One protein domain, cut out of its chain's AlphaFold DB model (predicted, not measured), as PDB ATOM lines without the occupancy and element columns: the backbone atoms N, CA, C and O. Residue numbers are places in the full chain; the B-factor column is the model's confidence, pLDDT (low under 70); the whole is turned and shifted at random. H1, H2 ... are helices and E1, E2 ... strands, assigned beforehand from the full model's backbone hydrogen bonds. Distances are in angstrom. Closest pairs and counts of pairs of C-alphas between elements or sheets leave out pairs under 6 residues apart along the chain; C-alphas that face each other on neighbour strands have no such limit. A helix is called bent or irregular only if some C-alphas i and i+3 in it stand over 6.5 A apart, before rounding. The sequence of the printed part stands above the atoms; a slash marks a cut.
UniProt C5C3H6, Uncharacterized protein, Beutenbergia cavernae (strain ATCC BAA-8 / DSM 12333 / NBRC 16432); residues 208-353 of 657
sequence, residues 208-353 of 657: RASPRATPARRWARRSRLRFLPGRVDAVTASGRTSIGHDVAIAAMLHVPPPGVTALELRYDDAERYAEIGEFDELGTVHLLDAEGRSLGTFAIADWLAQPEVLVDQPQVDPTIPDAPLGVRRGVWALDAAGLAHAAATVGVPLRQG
ATOM      1  N   ARG A 208      -8.743  15.261  10.893       91.75
ATOM      2  CA  ARG A 208      -8.657  14.336  12.031       91.75
ATOM      3  C   ARG A 208      -7.637  13.251  11.790       91.75
ATOM      4  O   ARG A 208      -7.556  12.688  10.713       91.75
ATOM      5  N   ALA A 209      -6.897  12.909  12.836       91.31
ATOM      6  CA  ALA A 209      -5.898  11.857  12.746       91.31
ATOM      7  C   ALA A 209      -6.475  10.540  12.208       91.31
ATOM      8  O   ALA A 209      -7.587  10.132  12.562       91.31
ATOM      9  N   SER A 210      -5.654   9.839  11.431       89.44
ATOM     10  CA  SER A 210      -5.970   8.508  10.930       89.44
ATOM     11  C   SER A 210      -6.238   7.502  12.068       89.44
ATOM     12  O   SER A 210      -5.933   7.764  13.241       89.44
ATOM     13  N   PRO A 211      -6.821   6.323  11.788       90.56
ATOM     14  CA  PRO A 211      -7.299   5.424  12.833       90.56
ATOM     15  C   PRO A 211      -6.189   4.966  13.792       90.56
ATOM     16  O   PRO A 211      -5.073   4.641  13.377       90.56
ATOM     17  N   ARG A 212      -6.476   4.898  15.100       90.12
ATOM     18  CA  ARG A 212      -5.501   4.472  16.133       90.12
ATOM     19  C   ARG A 212      -6.054   3.362  17.013       90.12
ATOM     20  O   ARG A 212      -7.205   3.425  17.437       90.12
ATOM     21  N   ALA A 213      -5.225   2.376  17.352       87.81
ATOM     22  CA  ALA A 213      -5.542   1.345  18.341       87.81
ATOM     23  C   ALA A 213      -4.888   1.642  19.701       87.81
ATOM     24  O   ALA A 213      -4.035   2.516  19.827       87.81
ATOM     25  N   THR A 214      -5.299   0.926  20.752       85.56
ATOM     26  CA  THR A 214      -4.671   1.064  22.079       85.56
ATOM     27  C   THR A 214      -3.211   0.618  21.985       85.56
ATOM     28  O   THR A 214      -2.955  -0.397  21.336       85.56
ATOM     29  N   PRO A 215      -2.274   1.336  22.631       86.62
ATOM     30  CA  PRO A 215      -2.492   2.374  23.648       86.62
ATOM     31  C   PRO A 215      -2.454   3.832  23.141       86.62
ATOM     32  O   PRO A 215      -2.094   4.742  23.887       86.62
ATOM     33  N   ALA A 216      -2.827   4.066  21.882       88.88
ATOM     34  CA  ALA A 216      -2.790   5.380  21.246       88.88
ATOM     35  C   ALA A 216      -4.156   5.905  20.748       88.88
ATOM     36  O   ALA A 216      -4.203   6.915  20.043       88.88
ATOM     37  N   ARG A 217      -5.285   5.283  21.124       90.06
ATOM     38  CA  ARG A 217      -6.639   5.687  20.675       90.06
ATOM     39  C   ARG A 217      -6.983   7.128  21.024       90.06
ATOM     40  O   ARG A 217      -7.693   7.789  20.274       90.06
ATOM     41  N   ARG A 218      -6.487   7.635  22.154       91.00
ATOM     42  CA  ARG A 218      -6.706   9.014  22.606       91.00
ATOM     43  C   ARG A 218      -6.272  10.025  21.551       91.00
ATOM     44  O   ARG A 218      -6.893  11.079  21.450       91.00
ATOM     45  N   TRP A 219      -5.242   9.700  20.771       91.50
ATOM     46  CA  TRP A 219      -4.716  10.579  19.737       91.50
ATOM     47  C   TRP A 219      -5.597  10.617  18.492       91.50
ATOM     48  O   TRP A 219      -5.716  11.689  17.922       91.50
ATOM     49  N   ALA A 220      -6.330   9.545  18.161       90.50
ATOM     50  CA  ALA A 220      -7.339   9.600  17.092       90.50
ATOM     51  C   ALA A 220      -8.425  10.661  17.355       90.50
ATOM     52  O   ALA A 220      -9.002  11.204  16.424       90.50
ATOM     53  N   ARG A 221      -8.708  10.970  18.630       90.12
ATOM     54  CA  ARG A 221      -9.678  12.010  19.020       90.12
ATOM     55  C   ARG A 221      -9.038  13.380  19.250       90.12
ATOM     56  O   ARG A 221      -9.638  14.411  18.946       90.12
ATOM     57  N   ARG A 222      -7.883  13.391  19.924       91.88
ATOM     58  CA  ARG A 222      -7.220  14.619  20.391       91.88
ATOM     59  C   ARG A 222      -6.435  15.318  19.299       91.88
ATOM     60  O   ARG A 222      -6.323  16.536  19.371       91.88
ATOM     61  N   SER A 223      -5.864  14.568  18.362       93.62
ATOM     62  CA  SER A 223      -5.074  15.166  17.300       93.62
ATOM     63  C   SER A 223      -5.979  15.758  16.239       93.62
ATOM     64  O   SER A 223      -6.846  15.061  15.709       93.62
ATOM     65  N   ARG A 224      -5.780  17.048  15.974       93.81
ATOM     66  CA  ARG A 224      -6.576  17.832  15.026       93.81
ATOM     67  C   ARG A 224      -5.686  18.825  14.297       93.81
ATOM     68  O   ARG A 224      -4.756  19.349  14.912       93.81
ATOM     69  N   LEU A 225      -5.996  19.076  13.035       94.62
ATOM     70  CA  LEU A 225      -5.406  20.145  12.239       94.62
ATOM     71  C   LEU A 225      -6.543  21.075  11.813       94.62
ATOM     72  O   LEU A 225      -7.422  20.652  11.068       94.62
ATOM     73  N   ARG A 226      -6.560  22.293  12.353       94.50
ATOM     74  CA  ARG A 226      -7.629  23.283  12.173       94.50
ATOM     75  C   ARG A 226      -7.130  24.398  11.268       94.50
ATOM     76  O   ARG A 226      -6.131  25.043  11.582       94.50
ATOM     77  N   PHE A 227      -7.830  24.623  10.171       93.81
ATOM     78  CA  PHE A 227      -7.596  25.714   9.238       93.81
ATOM     79  C   PHE A 227      -8.556  26.843   9.575       93.81
ATOM     80  O   PHE A 227      -9.767  26.644   9.628       93.81
ATOM     81  N   LEU A 228      -7.992  28.013   9.839       92.38
ATOM     82  CA  LEU A 228      -8.686  29.214  10.274       92.38
ATOM     83  C   LEU A 228      -8.233  30.382   9.385       92.38
ATOM     84  O   LEU A 228      -7.157  30.296   8.788       92.38
ATOM     85  N   PRO A 229      -8.976  31.499   9.332       91.06
ATOM     86  CA  PRO A 229      -8.548  32.679   8.585       91.06
ATOM     87  C   PRO A 229      -7.117  33.105   8.937       91.06
ATOM     88  O   PRO A 229      -6.818  33.417  10.092       91.06
ATOM     89  N   GLY A 230      -6.224  33.061   7.944       90.25
ATOM     90  CA  GLY A 230      -4.806  33.415   8.047       90.25
ATOM     91  C   GLY A 230      -3.912  32.474   8.864       90.25
ATOM     92  O   GLY A 230      -2.717  32.746   8.967       90.25
ATOM     93  N   ARG A 231      -4.429  31.385   9.456       93.62
ATOM     94  CA  ARG A 231      -3.632  30.519  10.344       93.62
ATOM     95  C   ARG A 231      -4.032  29.047  10.321       93.62
ATOM     96  O   ARG A 231      -5.173  28.689  10.044       93.62
ATOM     97  N   VAL A 232      -3.096  28.191  10.715       96.00
ATOM     98  CA  VAL A 232      -3.316  26.753  10.897       96.00
ATOM     99  C   VAL A 232      -2.874  26.340  12.293       96.00
ATOM    100  O   VAL A 232      -1.712  26.510  12.660       96.00
ATOM    101  N   ASP A 233      -3.798  25.757  13.054       95.81
ATOM    102  CA  ASP A 233      -3.561  25.272  14.410       95.81
ATOM    103  C   ASP A 233      -3.517  23.742  14.427       95.81
ATOM    104  O   ASP A 233      -4.471  23.059  14.054       95.81
ATOM    105  N   ALA A 234      -2.418  23.180  14.920       94.81
ATOM    106  CA  ALA A 234      -2.232  21.746  15.069       94.81
ATOM    107  C   ALA A 234      -2.214  21.346  16.546       94.81
ATOM    108  O   ALA A 234      -1.497  21.924  17.365       94.81
ATOM    109  N   VAL A 235      -2.956  20.295  16.884       95.56
ATOM    110  CA  VAL A 235      -2.851  19.593  18.166       95.56
ATOM    111  C   VAL A 235      -2.236  18.225  17.902       95.56
ATOM    112  O   VAL A 235      -2.836  17.372  17.248       95.56
ATOM    113  N   THR A 236      -1.044  17.983  18.431       91.06
ATOM    114  CA  THR A 236      -0.279  16.750  18.211       91.06
ATOM    115  C   THR A 236       0.103  16.110  19.548       91.06
ATOM    116  O   THR A 236      -0.299  16.565  20.623       91.06
ATOM    117  N   ALA A 237       0.884  15.026  19.504       85.31
ATOM    118  CA  ALA A 237       1.466  14.462  20.717       85.31
ATOM    119  C   ALA A 237       2.593  15.314  21.323       85.31
ATOM    120  O   ALA A 237       2.886  15.140  22.507       85.31
ATOM    121  N   SER A 238       3.210  16.208  20.543       83.50
ATOM    122  CA  SER A 238       4.269  17.109  21.010       83.50
ATOM    123  C   SER A 238       3.730  18.403  21.618       83.50
ATOM    124  O   SER A 238       4.428  19.026  22.411       83.50
ATOM    125  N   GLY A 239       2.488  18.783  21.316       90.12
ATOM    126  CA  GLY A 239       1.858  19.962  21.895       90.12
ATOM    127  C   GLY A 239       0.864  20.613  20.948       90.12
ATOM    128  O   GLY A 239       0.320  19.969  20.050       90.12
ATOM    129  N   ARG A 240       0.604  21.897  21.192       93.88
ATOM    130  CA  ARG A 240      -0.127  22.755  20.263       93.88
ATOM    131  C   ARG A 240       0.875  23.600  19.500       93.88
ATOM    132  O   ARG A 240       1.757  24.179  20.128       93.88
ATOM    133  N   THR A 241       0.686  23.702  18.195       93.25
ATOM    134  CA  THR A 241       1.475  24.590  17.348       93.25
ATOM    135  C   THR A 241       0.543  25.399  16.464       93.25
ATOM    136  O   THR A 241      -0.446  24.858  15.979       93.25
ATOM    137  N   SER A 242       0.850  26.678  16.273       94.62
ATOM    138  CA  SER A 242       0.117  27.579  15.385       94.62
ATOM    139  C   SER A 242       1.078  28.104  14.324       94.62
ATOM    140  O   SER A 242       2.209  28.462  14.647       94.62
ATOM    141  N   ILE A 243       0.649  28.105  13.066       95.12
ATOM    142  CA  ILE A 243       1.398  28.619  11.915       95.12
ATOM    143  C   ILE A 243       0.554  29.720  11.278       95.12
ATOM    144  O   ILE A 243      -0.660  29.566  11.172       95.12
ATOM    145  N   GLY A 244       1.176  30.823  10.860       92.50
ATOM    146  CA  GLY A 244       0.468  32.000  10.338       92.50
ATOM    147  C   GLY A 244       0.379  33.175  11.314       92.50
ATOM    148  O   GLY A 244      -0.052  34.249  10.913       92.50
ATOM    149  N   HIS A 245       0.785  32.998  12.582       88.25
ATOM    150  CA  HIS A 245       0.757  34.076  13.579       88.25
ATOM    151  C   HIS A 245       1.944  35.041  13.442       88.25
ATOM    152  O   HIS A 245       1.736  36.239  13.285       88.25
ATOM    153  N   ASP A 246       3.171  34.511  13.476       88.75
ATOM    154  CA  ASP A 246       4.395  35.325  13.416       88.75
ATOM    155  C   ASP A 246       4.811  35.636  11.972       88.75
ATOM    156  O   ASP A 246       5.283  36.726  11.662       88.75
ATOM    157  N   VAL A 247       4.628  34.657  11.083       93.81
ATOM    158  CA  VAL A 247       4.876  34.774   9.644       93.81
ATOM    159  C   VAL A 247       3.603  34.361   8.927       93.81
ATOM    160  O   VAL A 247       3.119  33.246   9.139       93.81
ATOM    161  N   ALA A 248       3.056  35.263   8.112       94.69
ATOM    162  CA  ALA A 248       1.824  35.023   7.376       94.69
ATOM    163  C   ALA A 248       1.989  33.860   6.388       94.69
ATOM    164  O   ALA A 248       3.020  33.724   5.726       94.69
ATOM    165  N   ILE A 249       0.943  33.045   6.267       95.62
ATOM    166  CA  ILE A 249       0.867  32.023   5.224       95.62
ATOM    167  C   ILE A 249       0.508  32.743   3.923       95.62
ATOM    168  O   ILE A 249      -0.527  33.399   3.852       95.62
ATOM    169  N   ALA A 250       1.352  32.626   2.901       93.75
ATOM    170  CA  ALA A 250       1.117  33.231   1.592       93.75
ATOM    171  C   ALA A 250       0.494  32.249   0.590       93.75
ATOM    172  O   ALA A 250      -0.218  32.662  -0.323       93.75
ATOM    173  N   ALA A 251       0.764  30.950   0.740       93.25
ATOM    174  CA  ALA A 251       0.215  29.896  -0.109       93.25
ATOM    175  C   ALA A 251       0.213  28.543   0.611       93.25
ATOM    176  O   ALA A 251       1.024  28.292   1.503       93.25
ATOM    177  N   MET A 252      -0.664  27.645   0.173       94.25
ATOM    178  CA  MET A 252      -0.540  26.212   0.424       94.25
ATOM    179  C   MET A 252       0.025  25.553  -0.831       94.25
ATOM    180  O   MET A 252      -0.404  25.868  -1.934       94.25
ATOM    181  N   LEU A 253       0.980  24.643  -0.681       93.00
ATOM    182  CA  LEU A 253       1.567  23.900  -1.791       93.00
ATOM    183  C   LEU A 253       1.343  22.411  -1.578       93.00
ATOM    184  O   LEU A 253       1.930  21.819  -0.674       93.00
ATOM    185  N   HIS A 254       0.519  21.815  -2.428       92.31
ATOM    186  CA  HIS A 254       0.410  20.374  -2.530       92.31
ATOM    187  C   HIS A 254       1.538  19.839  -3.411       92.31
ATOM    188  O   HIS A 254       1.687  20.220  -4.573       92.31
ATOM    189  N   VAL A 255       2.325  18.939  -2.835       87.94
ATOM    190  CA  VAL A 255       3.296  18.128  -3.556       87.94
ATOM    191  C   VAL A 255       2.740  16.708  -3.513       87.94
ATOM    192  O   VAL A 255       2.731  16.109  -2.426       87.94
ATOM    193  N   PRO A 256       2.242  16.171  -4.648       80.56
ATOM    194  CA  PRO A 256       1.790  14.795  -4.694       80.56
ATOM    195  C   PRO A 256       2.959  13.908  -4.309       80.56
ATOM    196  O   PRO A 256       4.121  14.313  -4.454       80.56
ATOM    197  N   PRO A 257       2.678  12.691  -3.828       69.00
ATOM    198  CA  PRO A 257       3.746  11.820  -3.424       69.00
ATOM    199  C   PRO A 257       4.701  11.673  -4.605       69.00
ATOM    200  O   PRO A 257       4.285  11.275  -5.704       69.00
ATOM    201  N   PRO A 258       5.992  11.939  -4.411       52.53
ATOM    202  CA  PRO A 258       6.941  11.217  -5.225       52.53
ATOM    203  C   PRO A 258       6.651   9.736  -5.051       52.53
ATOM    204  O   PRO A 258       6.290   9.302  -3.956       52.53
ATOM    205  N   GLY A 259       6.782   8.953  -6.118       45.53
ATOM    206  CA  GLY A 259       6.698   7.508  -5.991       45.53
ATOM    207  C   GLY A 259       7.596   7.067  -4.842       45.53
ATOM    208  O   GLY A 259       8.810   7.110  -4.993       45.53
ATOM    209  N   VAL A 260       6.976   6.666  -3.733       46.91
ATOM    210  CA  VAL A 260       7.575   6.202  -2.486       46.91
ATOM    211  C   VAL A 260       8.596   7.145  -1.875       46.91
ATOM    212  O   VAL A 260       9.698   7.275  -2.365       46.91
ATOM    213  N   THR A 261       8.255   7.750  -0.736       35.53
ATOM    214  CA  THR A 261       9.220   8.138   0.306       35.53
ATOM    215  C   THR A 261       8.628   7.955   1.675       35.53
ATOM    216  O   THR A 261       7.889   8.795   2.172       35.53
ATOM    217  N   ALA A 262       9.047   6.891   2.343       37.06
ATOM    218  CA  ALA A 262       8.997   6.860   3.797       37.06
ATOM    219  C   ALA A 262      10.362   6.521   4.419       37.06
ATOM    220  O   ALA A 262      10.450   6.380   5.638       37.06
ATOM    221  N   LEU A 263      11.437   6.373   3.623       35.22
ATOM    222  CA  LEU A 263      12.511   5.466   4.036       35.22
ATOM    223  C   LEU A 263      13.969   5.881   3.973       35.22
ATOM    224  O   LEU A 263      14.797   5.105   4.447       35.22
ATOM    225  N   GLU A 264      14.293   7.105   3.569       37.22
ATOM    226  CA  GLU A 264      15.694   7.554   3.590       37.22
ATOM    227  C   GLU A 264      16.032   8.681   4.565       37.22
ATOM    228  O   GLU A 264      17.174   9.141   4.599       37.22
ATOM    229  N   LEU A 265      15.145   9.027   5.502       35.22
ATOM    230  CA  LEU A 265      15.652   9.644   6.724       35.22
ATOM    231  C   LEU A 265      16.385   8.559   7.525       35.22
ATOM    232  O   LEU A 265      15.809   7.725   8.220       35.22
ATOM    233  N   ARG A 266      17.718   8.570   7.427       34.31
ATOM    234  CA  ARG A 266      18.565   8.268   8.582       34.31
ATOM    235  C   ARG A 266      17.965   9.082   9.743       34.31
ATOM    236  O   ARG A 266      17.995  10.300   9.655       34.31
ATOM    237  N   TYR A 267      17.448   8.417  10.785       41.84
ATOM    238  CA  TYR A 267      16.618   8.921  11.915       41.84
ATOM    239  C   TYR A 267      15.110   8.603  11.788       41.84
ATOM    240  O   TYR A 267      14.676   8.166  10.739       41.84
ATOM    241  N   ASP A 268      14.336   8.666  12.888       44.62
ATOM    242  CA  ASP A 268      12.999   9.313  12.922       44.62
ATOM    243  C   ASP A 268      12.011   8.729  13.972       44.62
ATOM    244  O   ASP A 268      11.915   7.516  14.207       44.62
ATOM    245  N   ASP A 269      11.219   9.634  14.561       46.59
ATOM    246  CA  ASP A 269       9.961   9.403  15.280       46.59
ATOM    247  C   ASP A 269       8.954   8.553  14.472       46.59
ATOM    248  O   ASP A 269       8.009   8.011  15.050       46.59
ATOM    249  N   ALA A 270       9.183   8.349  13.171       46.81
ATOM    250  CA  ALA A 270       8.466   7.431  12.286       46.81
ATOM    251  C   ALA A 270       8.261   6.008  12.831       46.81
ATOM    252  O   ALA A 270       7.262   5.399  12.487       46.81
ATOM    253  N   GLU A 271       9.120   5.453  13.705       55.03
ATOM    254  CA  GLU A 271       8.832   4.122  14.297       55.03
ATOM    255  C   GLU A 271       7.594   4.119  15.219       55.03
ATOM    256  O   GLU A 271       7.055   3.057  15.545       55.03
ATOM    257  N   ARG A 272       7.186   5.302  15.690       62.69
ATOM    258  CA  ARG A 272       6.017   5.532  16.551       62.69
ATOM    259  C   ARG A 272       4.755   5.736  15.722       62.69
ATOM    260  O   ARG A 272       3.655   5.423  16.178       62.69
ATOM    261  N   TYR A 273       4.915   6.288  14.531       64.81
ATOM    262  CA  TYR A 273       3.868   6.390  13.533       64.81
ATOM    263  C   TYR A 273       3.793   5.043  12.793       64.81
ATOM    264  O   TYR A 273       4.662   4.181  12.924       64.81
ATOM    265  N   ALA A 274       2.679   4.761  12.143       57.69
ATOM    266  CA  ALA A 274       2.585   3.631  11.247       57.69
ATOM    267  C   ALA A 274       3.461   3.970  10.058       57.69
ATOM    268  O   ALA A 274       3.940   5.096   9.891       57.69
ATOM    269  N   GLU A 275       3.672   2.953   9.247       49.34
ATOM    270  CA  GLU A 275       4.166   3.162   7.910       49.34
ATOM    271  C   GLU A 275       3.294   4.258   7.280       49.34
ATOM    272  O   GLU A 275       2.098   4.055   7.063       49.34
ATOM    273  N   ILE A 276       3.883   5.441   7.052       46.41
ATOM    274  CA  ILE A 276       3.461   6.236   5.906       46.41
ATOM    275  C   ILE A 276       3.700   5.244   4.796       46.41
ATOM    276  O   ILE A 276       4.853   4.846   4.586       46.41
ATOM    277  N   GLY A 277       2.611   4.701   4.250       46.25
ATOM    278  CA  GLY A 277       2.725   3.725   3.193       46.25
ATOM    279  C   GLY A 277       3.737   4.269   2.203       46.25
ATOM    280  O   GLY A 277       3.786   5.475   1.954       46.25
ATOM    281  N   GLU A 278       4.533   3.386   1.620       41.06
ATOM    282  CA  GLU A 278       5.297   3.736   0.429       41.06
ATOM    283  C   GLU A 278       4.409   4.513  -0.587       41.06
ATOM    284  O   GLU A 278       4.876   5.334  -1.359       41.06
ATOM    285  N   PHE A 279       3.088   4.382  -0.492       48.66
ATOM    286  CA  PHE A 279       2.080   5.096  -1.254       48.66
ATOM    287  C   PHE A 279       1.203   5.974  -0.338       48.66
ATOM    288  O   PHE A 279       0.030   5.663  -0.145       48.66
ATOM    289  N   ASP A 280       1.727   7.067   0.237       63.34
ATOM    290  CA  ASP A 280       0.838   8.173   0.647       63.34
ATOM    291  C   ASP A 280       0.289   8.814  -0.625       63.34
ATOM    292  O   ASP A 280       0.821   9.797  -1.118       63.34
ATOM    293  N   GLU A 281      -0.728   8.196  -1.221       70.00
ATOM    294  CA  GLU A 281      -1.217   8.553  -2.553       70.00
ATOM    295  C   GLU A 281      -1.748   9.981  -2.672       70.00
ATOM    296  O   GLU A 281      -1.831  10.493  -3.791       70.00
ATOM    297  N   LEU A 282      -2.053  10.606  -1.534       80.31
ATOM    298  CA  LEU A 282      -2.486  11.992  -1.438       80.31
ATOM    299  C   LEU A 282      -1.319  12.957  -1.253       80.31
ATOM    300  O   LEU A 282      -1.471  14.118  -1.583       80.31
ATOM    301  N   GLY A 283      -0.156  12.506  -0.785       83.25
ATOM    302  CA  GLY A 283       1.056  13.318  -0.729       83.25
ATOM    303  C   GLY A 283       1.096  14.284   0.448       83.25
ATOM    304  O   GLY A 283       0.556  14.034   1.527       83.25
ATOM    305  N   THR A 284       1.799  15.397   0.260       87.50
ATOM    306  CA  THR A 284       2.101  16.348   1.338       87.50
ATOM    307  C   THR A 284       1.630  17.748   0.997       87.50
ATOM    308  O   THR A 284       1.637  18.154  -0.164       87.50
ATOM    309  N   VAL A 285       1.273  18.509   2.026       91.88
ATOM    310  CA  VAL A 285       0.949  19.930   1.895       91.88
ATOM    311  C   VAL A 285       1.920  20.748   2.723       91.88
ATOM    312  O   VAL A 285       2.093  20.508   3.917       91.88
ATOM    313  N   HIS A 286       2.526  21.740   2.082       94.00
ATOM    314  CA  HIS A 286       3.372  22.744   2.711       94.00
ATOM    315  C   HIS A 286       2.599  24.047   2.898       94.00
ATOM    316  O   HIS A 286       1.887  24.492   2.000       94.00
ATOM    317  N   LEU A 287       2.777  24.679   4.054       95.62
ATOM    318  CA  LEU A 287       2.361  26.057   4.307       95.62
ATOM    319  C   LEU A 287       3.547  26.960   3.968       95.62
ATOM    320  O   LEU A 287       4.611  26.796   4.568       95.62
ATOM    321  N   LEU A 288       3.391  27.856   2.996       95.06
ATOM    322  CA  LEU A 288       4.480  28.685   2.480       95.06
ATOM    323  C   LEU A 288       4.443  30.108   3.040       95.06
ATOM    324  O   LEU A 288       3.361  30.675   3.199       95.06
ATOM    325  N   ASP A 289       5.619  30.685   3.277       94.88
ATOM    326  CA  ASP A 289       5.787  32.133   3.441       94.88
ATOM    327  C   ASP A 289       5.727  32.869   2.087       94.88
ATOM    328  O   ASP A 289       5.560  32.255   1.026       94.88
ATOM    329  N   ALA A 290       5.831  34.200   2.121       93.06
ATOM    330  CA  ALA A 290       5.785  35.046   0.926       93.06
ATOM    331  C   ALA A 290       6.958  34.791  -0.034       93.06
ATOM    332  O   ALA A 290       6.835  35.038  -1.232       93.06
ATOM    333  N   GLU A 291       8.074  34.272   0.478       92.81
ATOM    334  CA  GLU A 291       9.251  33.889  -0.293       92.81
ATOM    335  C   GLU A 291       9.146  32.472  -0.871       92.81
ATOM    336  O   GLU A 291       9.973  32.103  -1.699       92.81
ATOM    337  N   GLY A 292       8.143  31.680  -0.481       91.19
ATOM    338  CA  GLY A 292       7.919  30.321  -0.972       91.19
ATOM    339  C   GLY A 292       8.662  29.240  -0.190       91.19
ATOM    340  O   GLY A 292       8.843  28.133  -0.700       91.19
ATOM    341  N   ARG A 293       9.106  29.533   1.035       93.00
ATOM    342  CA  ARG A 293       9.712  28.566   1.956       93.00
ATOM    343  C   ARG A 293       8.661  27.937   2.863       93.00
ATOM    344  O   ARG A 293       7.659  28.548   3.217       93.00
ATOM    345  N   SER A 294       8.911  26.704   3.288       92.56
ATOM    346  CA  SER A 294       7.998  25.930   4.132       92.56
ATOM    347  C   SER A 294       8.029  26.388   5.593       92.56
ATOM    348  O   SER A 294       8.977  26.084   6.325       92.56
ATOM    349  N   LEU A 295       6.941  27.001   6.054       95.06
ATOM    350  CA  LEU A 295       6.659  27.276   7.469       95.06
ATOM    351  C   LEU A 295       6.303  25.999   8.246       95.06
ATOM    352  O   LEU A 295       6.580  25.880   9.435       95.06
ATOM    353  N   GLY A 296       5.727  25.014   7.565       90.25
ATOM    354  CA  GLY A 296       5.424  23.693   8.108       90.25
ATOM    355  C   GLY A 296       4.826  22.802   7.030       90.25
ATOM    356  O   GLY A 296       4.388  23.294   5.992       90.25
ATOM    357  N   THR A 297       4.840  21.494   7.251       90.56
ATOM    358  CA  THR A 297       4.312  20.518   6.289       90.56
ATOM    359  C   THR A 297       3.536  19.423   6.996       90.56
ATOM    360  O   THR A 297       3.796  19.141   8.163       90.56
ATOM    361  N   PHE A 298       2.578  18.801   6.320       88.69
ATOM    362  CA  PHE A 298       1.888  17.616   6.817       88.69
ATOM    363  C   PHE A 298       1.605  16.632   5.679       88.69
ATOM    364  O   PHE A 298       1.301  17.024   4.553       88.69
ATOM    365  N   ALA A 299       1.711  15.342   5.996       86.19
ATOM    366  CA  ALA A 299       1.290  14.252   5.124       86.19
ATOM    367  C   ALA A 299      -0.234  14.125   5.192       86.19
ATOM    368  O   ALA A 299      -0.793  14.048   6.287       86.19
ATOM    369  N   ILE A 300      -0.916  14.134   4.052       88.31
ATOM    370  CA  ILE A 300      -2.380  14.207   4.022       88.31
ATOM    371  C   ILE A 300      -2.986  12.930   4.621       88.31
ATOM    372  O   ILE A 300      -3.896  13.011   5.450       88.31
ATOM    373  N   ALA A 301      -2.429  11.757   4.308       84.00
ATOM    374  CA  ALA A 301      -2.916  10.477   4.823       84.00
ATOM    375  C   ALA A 301      -2.869  10.343   6.354       84.00
ATOM    376  O   ALA A 301      -3.685   9.631   6.949       84.00
ATOM    377  N   ASP A 302      -1.953  11.044   7.024       84.69
ATOM    378  CA  ASP A 302      -1.862  11.035   8.485       84.69
ATOM    379  C   ASP A 302      -3.098  11.675   9.148       84.69
ATOM    380  O   ASP A 302      -3.447  11.333  10.287       84.69
ATOM    381  N   TRP A 303      -3.785  12.557   8.424       89.94
ATOM    382  CA  TRP A 303      -4.899  13.380   8.893       89.94
ATOM    383  C   TRP A 303      -6.243  12.999   8.256       89.94
ATOM    384  O   TRP A 303      -7.152  13.826   8.189       89.94
ATOM    385  N   LEU A 304      -6.384  11.738   7.827       89.19
ATOM    386  CA  LEU A 304      -7.613  11.212   7.232       89.19
ATOM    387  C   LEU A 304      -7.996   9.842   7.795       89.19
ATOM    388  O   LEU A 304      -7.146   8.999   8.075       89.19
ATOM    389  N   ALA A 305      -9.300   9.591   7.928       89.44
ATOM    390  CA  ALA A 305      -9.810   8.330   8.464       89.44
ATOM    391  C   ALA A 305      -9.527   7.128   7.541       89.44
ATOM    392  O   ALA A 305      -9.191   6.055   8.040       89.44
ATOM    393  N   GLN A 306      -9.651   7.316   6.225       88.69
ATOM    394  CA  GLN A 306      -9.358   6.322   5.189       88.69
ATOM    395  C   GLN A 306      -8.838   7.036   3.927       88.69
ATOM    396  O   GLN A 306      -9.626   7.368   3.040       88.69
ATOM    397  N   PRO A 307      -7.531   7.332   3.841       85.12
ATOM    398  CA  PRO A 307      -6.975   8.069   2.708       85.12
ATOM    399  C   PRO A 307      -7.152   7.338   1.373       85.12
ATOM    400  O   PRO A 307      -7.408   7.984   0.362       85.12
ATOM    401  N   GLU A 308      -7.103   6.003   1.362       84.25
ATOM    402  CA  GLU A 308      -7.297   5.218   0.138       84.25
ATOM    403  C   GLU A 308      -8.698   5.396  -0.454       84.25
ATOM    404  O   GLU A 308      -8.844   5.461  -1.668       84.25
ATOM    405  N   VAL A 309      -9.724   5.544   0.391       88.38
ATOM    406  CA  VAL A 309     -11.101   5.774  -0.073       88.38
ATOM    407  C   VAL A 309     -11.211   7.094  -0.828       88.38
ATOM    408  O   VAL A 309     -11.875   7.145  -1.855       88.38
ATOM    409  N   LEU A 310     -10.534   8.143  -0.360       88.50
ATOM    410  CA  LEU A 310     -10.575   9.458  -1.003       88.50
ATOM    411  C   LEU A 310      -9.822   9.483  -2.341       88.50
ATOM    412  O   LEU A 310     -10.170  10.265  -3.221       88.50
ATOM    413  N   VAL A 311      -8.822   8.615  -2.511       85.81
ATOM    414  CA  VAL A 311      -8.101   8.449  -3.783       85.81
ATOM    415  C   VAL A 311      -8.876   7.576  -4.767       85.81
ATOM    416  O   VAL A 311      -8.871   7.842  -5.972       85.81
ATOM    417  N   ASP A 312      -9.529   6.530  -4.269       88.62
ATOM    418  CA  ASP A 312     -10.232   5.556  -5.099       88.62
ATOM    419  C   ASP A 312     -11.652   6.025  -5.474       88.62
ATOM    420  O   ASP A 312     -12.101   5.726  -6.579       88.62
ATOM    421  N   GLN A 313     -12.342   6.812  -4.631       90.19
ATOM    422  CA  GLN A 313     -13.699   7.313  -4.916       90.19
ATOM    423  C   GLN A 313     -13.790   8.015  -6.283       90.19
ATOM    424  O   GLN A 313     -14.641   7.615  -7.076       90.19
ATOM    425  N   PRO A 314     -12.919   8.984  -6.635       88.56
ATOM    426  CA  PRO A 314     -12.976   9.656  -7.935       88.56
ATOM    427  C   PRO A 314     -12.823   8.744  -9.159       88.56
ATOM    428  O   PRO A 314     -13.043   9.188 -10.281       88.56
ATOM    429  N   GLN A 315     -12.377   7.503  -8.969       86.38
ATOM    430  CA  GLN A 315     -12.195   6.525 -10.041       86.38
ATOM    431  C   GLN A 315     -13.431   5.638 -10.233       86.38
ATOM    432  O   GLN A 315     -13.584   5.050 -11.300       86.38
ATOM    433  N   VAL A 316     -14.289   5.522  -9.213       87.06
ATOM    434  CA  VAL A 316     -15.455   4.623  -9.216       87.06
ATOM    435  C   VAL A 316     -16.788   5.361  -9.118       87.06
ATOM    436  O   VAL A 316     -17.821   4.785  -9.437       87.06
ATOM    437  N   ASP A 317     -16.795   6.615  -8.670       85.75
ATOM    438  CA  ASP A 317     -18.021   7.390  -8.513       85.75
ATOM    439  C   ASP A 317     -18.539   7.858  -9.887       85.75
ATOM    440  O   ASP A 317     -17.898   8.691 -10.528       85.75
ATOM    441  N   PRO A 318     -19.701   7.365 -10.358       80.94
ATOM    442  CA  PRO A 318     -20.217   7.716 -11.680       80.94
ATOM    443  C   PRO A 318     -20.739   9.157 -11.764       80.94
ATOM    444  O   PRO A 318     -21.003   9.650 -12.859       80.94
ATOM    445  N   THR A 319     -20.926   9.841 -10.629       81.88
ATOM    446  CA  THR A 319     -21.345  11.256 -10.605       81.88
ATOM    447  C   THR A 319     -20.201  12.207 -10.948       81.88
ATOM    448  O   THR A 319     -20.415  13.383 -11.250       81.88
ATOM    449  N   ILE A 320     -18.982  11.682 -10.908       80.25
ATOM    450  CA  ILE A 320     -17.734  12.372 -11.155       80.25
ATOM    451  C   ILE A 320     -17.420  12.223 -12.662       80.25
ATOM    452  O   ILE A 320     -17.337  11.099 -13.160       80.25
ATOM    453  N   PRO A 321     -17.282  13.330 -13.426       78.62
ATOM    454  CA  PRO A 321     -16.941  13.268 -14.846       78.62
ATOM    455  C   PRO A 321     -15.724  12.386 -15.160       78.62
ATOM    456  O   PRO A 321     -14.787  12.262 -14.366       78.62
ATOM    457  N   ASP A 322     -15.701  11.808 -16.360       79.94
ATOM    458  CA  ASP A 322     -14.499  11.126 -16.822       79.94
ATOM    459  C   ASP A 322     -13.377  12.150 -17.024       79.94
ATOM    460  O   ASP A 322     -13.534  13.134 -17.749       79.94
ATOM    461  N   ALA A 323     -12.280  11.973 -16.293       84.25
ATOM    462  CA  ALA A 323     -11.189  12.930 -16.217       84.25
ATOM    463  C   ALA A 323      -9.855  12.185 -16.118       84.25
ATOM    464  O   ALA A 323      -9.816  11.093 -15.532       84.25
ATOM    465  N   PRO A 324      -8.755  12.782 -16.622       86.56
ATOM    466  CA  PRO A 324      -7.421  12.217 -16.486       86.56
ATOM    467  C   PRO A 324      -7.119  11.802 -15.045       86.56
ATOM    468  O   PRO A 324      -7.507  12.478 -14.084       86.56
ATOM    469  N   LEU A 325      -6.366  10.714 -14.879       81.00
ATOM    470  CA  LEU A 325      -6.032  10.173 -13.556       81.00
ATOM    471  C   LEU A 325      -5.349  11.218 -12.655       81.00
ATOM    472  O   LEU A 325      -5.580  11.248 -11.445       81.00
ATOM    473  N   GLY A 326      -4.543  12.097 -13.261       81.94
ATOM    474  CA  GLY A 326      -3.937  13.251 -12.601       81.94
ATOM    475  C   GLY A 326      -4.967  14.157 -11.936       81.94
ATOM    476  O   GLY A 326      -4.851  14.422 -10.748       81.94
ATOM    477  N   VAL A 327      -6.018  14.543 -12.663       87.69
ATOM    478  CA  VAL A 327      -7.100  15.414 -12.175       87.69
ATOM    479  C   VAL A 327      -7.885  14.739 -11.052       87.69
ATOM    480  O   VAL A 327      -8.126  15.342 -10.005       87.69
ATOM    481  N   ARG A 328      -8.230  13.457 -11.226       87.31
ATOM    482  CA  ARG A 328      -8.936  12.672 -10.201       87.31
ATOM    483  C   ARG A 328      -8.176  12.653  -8.870       87.31
ATOM    484  O   ARG A 328      -8.778  12.854  -7.819       87.31
ATOM    485  N   ARG A 329      -6.850  12.471  -8.911       81.06
ATOM    486  CA  ARG A 329      -5.987  12.423  -7.715       81.06
ATOM    487  C   ARG A 329      -5.580  13.803  -7.184       81.06
ATOM    488  O   ARG A 329      -5.466  13.976  -5.979       81.06
ATOM    489  N   GLY A 330      -5.321  14.767  -8.060       81.88
ATOM    490  CA  GLY A 330      -4.725  16.062  -7.714       81.88
ATOM    491  C   GLY A 330      -5.725  17.199  -7.524       81.88
ATOM    492  O   GLY A 330      -5.367  18.218  -6.942       81.88
ATOM    493  N   VAL A 331      -6.972  17.036  -7.978       87.56
ATOM    494  CA  VAL A 331      -8.050  18.018  -7.793       87.56
ATOM    495  C   VAL A 331      -9.147  17.424  -6.919       87.56
ATOM    496  O   VAL A 331      -9.392  17.917  -5.822       87.56
ATOM    497  N   TRP A 332      -9.776  16.330  -7.355       88.25
ATOM    498  CA  TRP A 332     -10.940  15.784  -6.648       88.25
ATOM    499  C   TRP A 332     -10.604  15.054  -5.361       88.25
ATOM    500  O   TRP A 332     -11.321  15.231  -4.384       88.25
ATOM    501  N   ALA A 333      -9.513  14.291  -5.304       88.56
ATOM    502  CA  ALA A 333      -9.128  13.658  -4.043       88.56
ATOM    503  C   ALA A 333      -8.709  14.698  -2.983       88.56
ATOM    504  O   ALA A 333      -9.020  14.527  -1.805       88.56
ATOM    505  N   LEU A 334      -8.067  15.808  -3.381       89.38
ATOM    506  CA  LEU A 334      -7.741  16.913  -2.465       89.38
ATOM    507  C   LEU A 334      -8.988  17.674  -2.010       89.38
ATOM    508  O   LEU A 334      -9.067  18.086  -0.852       89.38
ATOM    509  N   ASP A 335      -9.961  17.855  -2.902       87.94
ATOM    510  CA  ASP A 335     -11.251  18.440  -2.551       87.94
ATOM    511  C   ASP A 335     -12.029  17.562  -1.573       87.94
ATOM    512  O   ASP A 335     -12.423  18.012  -0.499       87.94
ATOM    513  N   ALA A 336     -12.144  16.274  -1.898       88.50
ATOM    514  CA  ALA A 336     -12.767  15.280  -1.044       88.50
ATOM    515  C   ALA A 336     -12.034  15.171   0.302       88.50
ATOM    516  O   ALA A 336     -12.671  14.962   1.328       88.50
ATOM    517  N   ALA A 337     -10.715  15.386   0.353       89.56
ATOM    518  CA  ALA A 337      -9.959  15.492   1.603       89.56
ATOM    519  C   ALA A 337     -10.229  16.794   2.389       89.56
ATOM    520  O   ALA A 337      -9.897  16.862   3.570       89.56
ATOM    521  N   GLY A 338     -10.846  17.807   1.775       89.31
ATOM    522  CA  GLY A 338     -11.153  19.112   2.370       89.31
ATOM    523  C   GLY A 338     -10.050  20.164   2.202       89.31
ATOM    524  O   GLY A 338     -10.122  21.225   2.815       89.31
ATOM    525  N   LEU A 339      -9.016  19.910   1.393       90.44
ATOM    526  CA  LEU A 339      -7.833  20.778   1.308       90.44
ATOM    527  C   LEU A 339      -8.052  22.045   0.485       90.44
ATOM    528  O   LEU A 339      -7.503  23.092   0.822       90.44
ATOM    529  N   ALA A 340      -8.869  21.976  -0.566       86.62
ATOM    530  CA  ALA A 340      -9.265  23.174  -1.301       86.62
ATOM    531  C   ALA A 340     -10.061  24.132  -0.398       86.62
ATOM    532  O   ALA A 340      -9.767  25.326  -0.331       86.62
ATOM    533  N   HIS A 341     -10.991  23.578   0.382       85.44
ATOM    534  CA  HIS A 341     -11.764  24.307   1.384       85.44
ATOM    535  C   HIS A 341     -10.872  24.862   2.505       85.44
ATOM    536  O   HIS A 341     -11.051  25.999   2.945       85.44
ATOM    537  N   ALA A 342      -9.873  24.093   2.941       90.31
ATOM    538  CA  ALA A 342      -8.889  24.526   3.927       90.31
ATOM    539  C   ALA A 342      -8.077  25.738   3.441       90.31
ATOM    540  O   ALA A 342      -7.953  26.721   4.170       90.31
ATOM    541  N   ALA A 343      -7.583  25.709   2.199       90.56
ATOM    542  CA  ALA A 343      -6.843  26.824   1.604       90.56
ATOM    543  C   ALA A 343      -7.703  28.086   1.475       90.56
ATOM    544  O   ALA A 343      -7.279  29.173   1.878       90.56
ATOM    545  N   ALA A 344      -8.948  27.927   1.019       87.75
ATOM    546  CA  ALA A 344      -9.925  29.009   0.972       87.75
ATOM    547  C   ALA A 344     -10.210  29.605   2.359       87.75
ATOM    548  O   ALA A 344     -10.272  30.822   2.502       87.75
ATOM    549  N   THR A 345     -10.328  28.759   3.386       89.31
ATOM    550  CA  THR A 345     -10.570  29.188   4.773       89.31
ATOM    551  C   THR A 345      -9.397  29.984   5.333       89.31
ATOM    552  O   THR A 345      -9.611  30.991   6.001       89.31
ATOM    553  N   VAL A 346      -8.161  29.576   5.033       91.06
ATOM    554  CA  VAL A 346      -6.958  30.347   5.388       91.06
ATOM    555  C   VAL A 346      -6.874  31.652   4.588       91.06
ATOM    556  O   VAL A 346      -6.325  32.631   5.088       91.06
ATOM    557  N   GLY A 347      -7.464  31.696   3.391       89.69
ATOM    558  CA  GLY A 347      -7.449  32.857   2.500       89.69
ATOM    559  C   GLY A 347      -6.239  32.877   1.565       89.69
ATOM    560  O   GLY A 347      -5.767  33.951   1.200       89.69
ATOM    561  N   VAL A 348      -5.714  31.702   1.201       90.56
ATOM    562  CA  VAL A 348      -4.494  31.556   0.394       90.56
ATOM    563  C   VAL A 348      -4.717  30.606  -0.787       90.56
ATOM    564  O   VAL A 348      -5.559  29.709  -0.707       90.56
ATOM    565  N   PRO A 349      -3.967  30.749  -1.893       89.31
ATOM    566  CA  PRO A 349      -4.057  29.815  -3.008       89.31
ATOM    567  C   PRO A 349      -3.512  28.431  -2.630       89.31
ATOM    568  O   PRO A 349      -2.463  28.324  -1.988       89.31
ATOM    569  N   LEU A 350      -4.184  27.378  -3.106       89.19
ATOM    570  CA  LEU A 350      -3.647  26.018  -3.145       89.19
ATOM    571  C   LEU A 350      -2.919  25.806  -4.476       89.19
ATOM    572  O   LEU A 350      -3.543  25.701  -5.528       89.19
ATOM    573  N   ARG A 351      -1.591  25.767  -4.424       89.44
ATOM    574  CA  ARG A 351      -0.705  25.524  -5.565       89.44
ATOM    575  C   ARG A 351      -0.343  24.049  -5.664       89.44
ATOM    576  O   ARG A 351      -0.345  23.330  -4.665       89.44
ATOM    577  N   GLN A 352       0.034  23.634  -6.866       88.88
ATOM    578  CA  GLN A 352       0.577  22.312  -7.144       88.88
ATOM    579  C   GLN A 352       2.091  22.404  -7.373       88.88
ATOM    580  O   GLN A 352       2.595  23.400  -7.901       88.88
ATOM    581  N   GLY A 353       2.828  21.367  -6.985       89.50
ATOM    582  CA  GLY A 353       4.271  21.287  -7.186       89.50
ATOM    583  C   GLY A 353       4.750  19.870  -7.431       89.50
ATOM    584  O   GLY A 353       4.059  18.912  -7.116       89.50
TER     585      GLY A 353
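What this domain is: This is residues 208 to 353 of the 657 residues of an uncharacterized protein of Beutenbergia cavernae (strain ATCC BAA-8 / DSM 12333 / NBRC 16432) (UniProt C5C3H6). Two small antiparallel-rich sheets and one helix make a loose ring: the sheet E1 E2 E3 and the sheet E6 E5 E4 E7 come near each other at E3 and E6, and H5 fills the open side between E1 and E4. The short H2 sits at one end of this ring, H3 and H4 form a lobe to one side at a steep angle to each other, and H1 lies near the end of the small sheet. The printed part has 146 residues with five named helices and seven named strands, in the order H1 E1 E2 E3 E4 E5 E6 H2 H3 H4 H5 E7; the class is mixed, helices and strands. The sheet E1 E2 E3 is antiparallel, while E6 E5 E4 E7 is mixed, with E4 and E7 parallel. The whole is compact, with a radius of gyration of the C-alphas of 15.5 A and spans of 43 by 38 by 30 A.

Where its parts are: H1 is residues 217 to 222 and begins at C-alpha 217, (-6.639, 5.687, 20.675). E1, residues 224 to 228, is 12.5 A long; E2, residues 231 to 235, 13.5 A; and E3, residues 240 to 243, 10.3 A. E4, residues 251 to 255, and E5, residues 284 to 288, are each 12.6 A long. E6, residues 294 to 299, is 13.5 A long and runs on without a residue between into H2, residues 300 to 303. H3, residues 307 to 316, is 15.0 A long and irregular, but only just: C-alphas 311 and 314 are 6.52 A apart. H4, residues 325 to 336, is 15.1 A long. H5, residues 339 to 346, is 10.4 A long, and E7, residues 350 to 352, ends at C-alpha 352, (0.577, 22.312, -7.144).

How they stand to each other: E1, E2 and E3 form a meander, each strand the antiparallel neighbour of the one before. In the hairpin of E1 and E2, N 226 and O 233 are 2.8 A apart; in that of E2 and E3, N 234 and O 241 are 2.8 A apart. E4, E5 and E6 form a second meander, with N 286 and O 253 at 2.8 A and N 287 and O 296 at 2.9 A. E7 is the parallel neighbour of E4, with N 351 and O 252 at 2.8 A. Between the sheets, the closest C-alphas of E3 and E6 are those of Ile 243 and Leu 295, 7.0 A apart. H5 is on the sheet E6 E5 E4 E7 at a height over the sheet of 9.3 A, over E4 and along the strands, at 15 degrees to E4 on the local plane. H5 only grazes the sheet E1 E2 E3; its closest C-alphas to E1 are those of Val 346 and Leu 228, 5.3 A apart. H2 and H4 each only just are on the sheet E6 E5 E4 E7, with 5 pairs of C-alphas within 10 A, and each only grazes it. H3 and H4 touch, opposite ways at a steep tilt of 59 degrees, with the C-alphas of Val 311 and Ala 333 closest at 5.3 A. H1 is on neither sheet; its closest C-alphas to E2 are those of Arg 222 and Val 235, 7.0 A apart. Every O i to N i+4 pair is within hydrogen-bond range in H5, against 1 of 2 in H1, 4 of 6 in H3 and 5 of 8 in H4; H2 is too short for such a pair.

The domain as a whole: The two C-alphas farthest apart are those of Asp 246 and Pro 318, at 44.7 A. The printed part has no cut. The link from E4 to E5 is long, with 28 residues, 256 to 283, and its residues 264 to 269 stand free. The mean pLDDT of the printed part is 82.4, and residues 257 to 280 are under 70.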